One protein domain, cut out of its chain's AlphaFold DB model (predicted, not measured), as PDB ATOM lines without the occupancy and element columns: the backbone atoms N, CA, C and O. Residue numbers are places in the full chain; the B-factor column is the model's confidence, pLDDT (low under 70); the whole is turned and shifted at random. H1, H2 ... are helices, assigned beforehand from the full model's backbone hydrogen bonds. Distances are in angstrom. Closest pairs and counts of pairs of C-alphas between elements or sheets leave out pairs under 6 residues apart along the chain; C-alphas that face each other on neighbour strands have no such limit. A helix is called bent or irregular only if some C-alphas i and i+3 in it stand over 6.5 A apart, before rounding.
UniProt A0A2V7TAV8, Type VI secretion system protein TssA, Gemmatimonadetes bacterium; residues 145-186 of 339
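This is residues 145 to 186 of the 339 residues of the protein "Type VI secretion system protein TssA" of Gemmatimonadetes bacterium (UniProt A0A2V7TAV8). Picture a short helical chain bent round into a flattened, nearly closed loop: it goes out along H1, turns through the small helix H2, and comes back along the longest helix, H3. The last residues, 179 to 186, then fold back from the end of H3 toward H1. The printed part has 42 residues with three named helices in the order H1, H2, H3 and no named strand, and its class is all helix. It is compact, with a radius of gyration of the C-alphas of 10.0 A, yet its outline is elongated, with spans of 31 by 18 by 13 A.

Begin at the first printed residue and go on to H1, residues 148 to 156. A tight link of 3 residues takes you from there to H2, residues 160 to 163, and H1 and H2 are apart. Another tight link of 3 residues leads to H3, residues 167 to 178. H2 and H3 touch only at the corner by their link, with 5 pairs of C-alphas within 8 A. Their closest C-alphas are those of Ala 163 and Gln 170, 4.3 A apart, and H3 touches H2 with residues 169 to 173 alone. H1 touches no helix, but H1 and H3 are near each other, with 5 pairs of C-alphas within 10 A and no pair within 8 A. In H1 and H3 every O i to N i+4 pair is within hydrogen-bond range, while H2 is too short for such a pair and has its 1 O i to N i+3 pair within range.

Find C-alpha 148 at (220.667, 160.018, 195.104); from there H1 runs for 9 residues and 12.6 A to Ala 156. H2 has 4 residues, Glu 160 to Ala 163, and measures 5.0 A from first to last C-alpha. Next find C-alpha 167 at (200.777, 179.814, 200.039), where H3 begins, and read on for 12 residues and 16.3 A to C-alpha 178 at (216.625, 178.755, 203.694). Residues 184 to 186 are a helix run too short to bear a name.

Look at Gly 145 and Glu 167 for the two C-alphas farthest apart, 31.8 A, while the first and last printed C-alphas, those of Gly 145 and Glu 186, are 12.2 A apart. The printed part runs from 145 to 186 with no cut, and neither link between the helices is long. In the B-factor column you will find a mean pLDDT of the printed part of 91.3, and no printed residue is under 70.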
ATOM      1  N   GLY A 145     227.631 166.268 190.062       92.25
ATOM      2  CA  GLY A 145     227.930 165.740 191.392       92.25
ATOM      3  C   GLY A 145     226.714 165.539 192.297       92.25
ATOM      4  O   GLY A 145     226.890 165.156 193.452       92.25
ATOM      5  N   HIS A 146     225.477 165.769 191.833       93.25
ATOM      6  CA  HIS A 146     224.313 165.477 192.678       93.25
ATOM      7  C   HIS A 146     224.145 163.975 192.865       93.25
ATOM      8  O   HIS A 146     224.185 163.214 191.899       93.25
ATOM      9  N   THR A 147     223.928 163.579 194.114       95.69
ATOM     10  CA  THR A 147     223.768 162.193 194.560       95.69
ATOM     11  C   THR A 147     222.298 161.781 194.588       95.69
ATOM     12  O   THR A 147     221.400 162.614 194.419       95.69
ATOM     13  N   LEU A 148     222.029 160.505 194.880       94.94
ATOM     14  CA  LEU A 148     220.667 160.018 195.104       94.94
ATOM     15  C   LEU A 148     219.953 160.801 196.221       94.94
ATOM     16  O   LEU A 148     218.764 161.101 196.112       94.94
ATOM     17  N   PHE A 149     220.676 161.176 197.281       94.81
ATOM     18  CA  PHE A 149     220.120 161.979 198.373       94.81
ATOM     19  C   PHE A 149     219.647 163.347 197.884       94.81
ATOM     20  O   PHE A 149     218.536 163.761 198.205       94.81
ATOM     21  N   LYS A 150     220.451 164.013 197.047       93.75
ATOM     22  CA  LYS A 150     220.099 165.310 196.455       93.75
ATOM     23  C   LYS A 150     218.953 165.205 195.453       93.75
ATOM     24  O   LYS A 150     218.092 166.079 195.424       93.75
ATOM     25  N   TYR A 151     218.879 164.109 194.699       94.44
ATOM     26  CA  TYR A 151     217.712 163.822 193.868       94.44
ATOM     27  C   TYR A 151     216.435 163.719 194.712       94.44
ATOM     28  O   TYR A 151     215.468 164.431 194.444       94.44
ATOM     29  N   LYS A 152     216.431 162.901 195.770       94.25
ATOM     30  CA  LYS A 152     215.270 162.749 196.661       94.25
ATOM     31  C   LYS A 152     214.890 164.050 197.362       94.25
ATOM     32  O   LYS A 152     213.708 164.374 197.431       94.25
ATOM     33  N   GLU A 153     215.881 164.799 197.839       92.56
ATOM     34  CA  GLU A 153     215.688 166.122 198.433       92.56
ATOM     35  C   GLU A 153     214.974 167.060 197.454       92.56
ATOM     36  O   GLU A 153     213.945 167.635 197.808       92.56
ATOM     37  N   SER A 154     215.428 167.112 196.196       93.38
ATOM     38  CA  SER A 154     214.788 167.931 195.160       93.38
ATOM     39  C   SER A 154     213.331 167.552 194.909       93.38
ATOM     40  O   SER A 154     212.518 168.425 194.634       93.38
ATOM     41  N   ARG A 155     212.956 166.273 195.057       92.81
ATOM     42  CA  ARG A 155     211.570 165.806 194.876       92.81
ATOM     43  C   ARG A 155     210.674 166.069 196.083       92.81
ATOM     44  O   ARG A 155     209.457 166.080 195.926       92.81
ATOM     45  N   ALA A 156     211.253 166.293 197.259       91.81
ATOM     46  CA  ALA A 156     210.511 166.679 198.455       91.81
ATOM     47  C   ALA A 156     210.179 168.184 198.483       91.81
ATOM     48  O   ALA A 156     209.236 168.590 199.164       91.81
ATOM     49  N   VAL A 157     210.938 169.014 197.759       91.62
ATOM     50  CA  VAL A 157     210.706 170.461 197.673       91.62
ATOM     51  C   VAL A 157     209.618 170.764 196.630       91.62
ATOM     52  O   VAL A 157     209.738 170.329 195.484       91.62
ATOM     53  N   PRO A 158     208.566 171.540 196.969       90.62
ATOM     54  CA  PRO A 158     207.541 171.922 196.000       90.62
ATOM     55  C   PRO A 158     208.129 172.694 194.813       90.62
ATOM     56  O   PRO A 158     208.909 173.630 195.005       90.62
ATOM     57  N   ALA A 159     207.722 172.342 193.590       89.88
ATOM     58  CA  ALA A 159     208.122 173.057 192.377       89.88
ATOM     59  C   ALA A 159     207.588 174.497 192.370       89.88
ATOM     60  O   ALA A 159     206.506 174.771 192.893       89.88
ATOM     61  N   GLU A 160     208.312 175.415 191.730       89.31
ATOM     62  CA  GLU A 160     207.973 176.845 191.708       89.31
ATOM     63  C   GLU A 160     206.554 177.097 191.181       89.31
ATOM     64  O   GLU A 160     205.781 177.851 191.770       89.31
ATOM     65  N   ARG A 161     206.162 176.386 190.116       88.75
ATOM     66  CA  ARG A 161     204.826 176.500 189.503       88.75
ATOM     67  C   ARG A 161     203.691 176.047 190.418       88.75
ATOM     68  O   ARG A 161     202.562 176.507 190.253       88.75
ATOM     69  N   GLU A 162     203.964 175.114 191.327       86.19
ATOM     70  CA  GLU A 162     202.986 174.656 192.313       86.19
ATOM     71  C   GLU A 162     202.948 175.581 193.525       86.19
ATOM     72  O   GLU A 162     201.869 175.911 194.007       86.19
ATOM     73  N   ALA A 163     204.119 176.026 193.983       87.06
ATOM     74  CA  ALA A 163     204.263 176.984 195.071       87.06
ATOM     75  C   ALA A 163     203.597 178.329 194.745       87.06
ATOM     76  O   ALA A 163     202.945 178.905 195.603       87.06
ATOM     77  N   ALA A 164     203.664 178.793 193.494       88.06
ATOM     78  CA  ALA A 164     203.016 180.034 193.064       88.06
ATOM     79  C   ALA A 164     201.477 180.019 193.189       88.06
ATOM     80  O   ALA A 164     200.846 181.070 193.122       88.06
ATOM     81  N   LYS A 165     200.866 178.835 193.326       89.75
ATOM     82  CA  LYS A 165     199.409 178.655 193.404       89.75
ATOM     83  C   LYS A 165     198.915 178.353 194.822       89.75
ATOM     84  O   LYS A 165     197.706 178.293 195.023       89.75
ATOM     85  N   ASP A 166     199.819 178.118 195.772       91.88
ATOM     86  CA  ASP A 166     199.492 177.666 197.124       91.88
ATOM     87  C   ASP A 166     200.487 178.248 198.138       91.88
ATOM     88  O   ASP A 166     201.662 177.876 198.173       91.88
ATOM     89  N   GLU A 167     199.990 179.132 199.006       90.56
ATOM     90  CA  GLU A 167     200.777 179.814 200.039       90.56
ATOM     91  C   GLU A 167     201.490 178.840 200.993       90.56
ATOM     92  O   GLU A 167     202.614 179.105 201.424       90.56
ATOM     93  N   LYS A 168     200.895 177.676 201.298       91.12
ATOM     94  CA  LYS A 168     201.530 176.665 202.159       91.12
ATOM     95  C   LYS A 168     202.714 176.019 201.451       91.12
ATOM     96  O   LYS A 168     203.764 175.827 202.063       91.12
ATOM     97  N   LYS A 169     202.568 175.705 200.159       88.88
ATOM     98  CA  LYS A 169     203.672 175.177 199.339       88.88
ATOM     99  C   LYS A 169     204.763 176.225 199.129       88.88
ATOM    100  O   LYS A 169     205.941 175.874 199.138       88.88
ATOM    101  N   GLN A 170     204.393 177.498 198.997       89.94
ATOM    102  CA  GLN A 170     205.338 178.609 198.927       89.94
ATOM    103  C   GLN A 170     206.158 178.745 200.213       89.94
ATOM    104  O   GLN A 170     207.385 178.796 200.141       89.94
ATOM    105  N   ALA A 171     205.509 178.729 201.381       90.94
ATOM    106  CA  ALA A 171     206.193 178.777 202.671       90.94
ATOM    107  C   ALA A 171     207.127 177.570 202.868       90.94
ATOM    108  O   ALA A 171     208.284 177.742 203.250       90.94
ATOM    109  N   ALA A 172     206.668 176.357 202.536       90.56
ATOM    110  CA  ALA A 172     207.486 175.145 202.609       90.56
ATOM    111  C   ALA A 172     208.712 175.205 201.682       90.56
ATOM    112  O   ALA A 172     209.810 174.815 202.078       90.56
ATOM    113  N   ARG A 173     208.549 175.733 200.462       90.81
ATOM    114  CA  ARG A 173     209.659 175.942 199.525       90.81
ATOM    115  C   ARG A 173     210.660 176.966 200.060       90.81
ATOM    116  O   ARG A 173     211.855 176.706 200.008       90.81
ATOM    117  N   GLN A 174     210.202 178.106 200.581       90.38
ATOM    118  CA  GLN A 174     211.110 179.113 201.144       90.38
ATOM    119  C   GLN A 174     211.876 178.589 202.360       90.38
ATOM    120  O   GLN A 174     213.073 178.842 202.461       90.38
ATOM    121  N   ALA A 175     211.227 177.811 203.230       91.50
ATOM    122  CA  ALA A 175     211.895 177.146 204.345       91.50
ATOM    123  C   ALA A 175     212.975 176.165 203.857       91.50
ATOM    124  O   ALA A 175     214.112 176.227 204.311       91.50
ATOM    125  N   ALA A 176     212.662 175.323 202.868       90.38
ATOM    126  CA  ALA A 176     213.636 174.401 202.286       90.38
ATOM    127  C   ALA A 176     214.834 175.123 201.639       90.38
ATOM    128  O   ALA A 176     215.971 174.693 201.811       90.38
ATOM    129  N   ILE A 177     214.600 176.239 200.942       90.62
ATOM    130  CA  ILE A 177     215.675 177.061 200.366       90.62
ATOM    131  C   ILE A 177     216.528 177.695 201.473       90.62
ATOM    132  O   ILE A 177     217.751 177.702 201.366       90.62
ATOM    133  N   ALA A 178     215.908 178.193 202.548       91.00
ATOM    134  CA  ALA A 178     216.625 178.755 203.694       91.00
ATOM    135  C   ALA A 178     217.499 177.707 204.411       91.00
ATOM    136  O   ALA A 178     218.560 178.044 204.928       91.00
ATOM    137  N   GLU A 179     217.089 176.438 204.391       89.31
ATOM    138  CA  GLU A 179     217.872 175.293 204.873       89.31
ATOM    139  C   GLU A 179     218.942 174.807 203.870       89.31
ATOM    140  O   GLU A 179     219.670 173.859 204.160       89.31
ATOM    141  N   GLY A 180     219.052 175.420 202.686       88.81
ATOM    142  CA  GLY A 180     220.022 175.031 201.655       88.81
ATOM    143  C   GLY A 180     219.681 173.729 200.921       88.81
ATOM    144  O   GLY A 180     220.571 173.088 200.351       88.81
ATOM    145  N   ARG A 181     218.409 173.311 200.935       90.81
ATOM    146  CA  ARG A 181     217.954 172.118 200.210       90.81
ATOM    147  C   ARG A 181     217.927 172.371 198.707       90.81
ATOM    148  O   ARG A 181     217.512 173.438 198.261       90.81
ATOM    149  N   LEU A 182     218.316 171.362 197.925       91.38
ATOM    150  CA  LEU A 182     218.300 171.451 196.464       91.38
ATOM    151  C   LEU A 182     216.860 171.554 195.945       91.38
ATOM    152  O   LEU A 182     216.004 170.755 196.321       91.38
ATOM    153  N   THR A 183     216.596 172.500 195.049       93.44
ATOM    154  CA  THR A 183     215.276 172.656 194.419       93.44
ATOM    155  C   THR A 183     215.109 171.758 193.181       93.44
ATOM    156  O   THR A 183     216.104 171.375 192.553       93.44
ATOM    157  N   PRO A 184     213.864 171.429 192.770       92.88
ATOM    158  CA  PRO A 184     213.613 170.688 191.533       92.88
ATOM    159  C   PRO A 184     214.237 171.349 190.299       92.88
ATOM    160  O   PRO A 184     214.720 170.659 189.405       92.88
ATOM    161  N   GLU A 185     214.231 172.682 190.244       93.19
ATOM    162  CA  GLU A 185     214.723 173.461 189.110       93.19
ATOM    163  C   GLU A 185     216.256 173.447 189.023       93.19
ATOM    164  O   GLU A 185     216.817 173.369 187.932       93.19
ATOM    165  N   GLU A 186     216.954 173.468 190.160       92.12
ATOM    166  CA  GLU A 186     218.411 173.298 190.194       92.12
ATOM    167  C   GLU A 186     218.818 171.887 189.767       92.12
ATOM    168  O   GLU A 186     219.733 171.733 188.955       92.12
TER     169      GLU A 186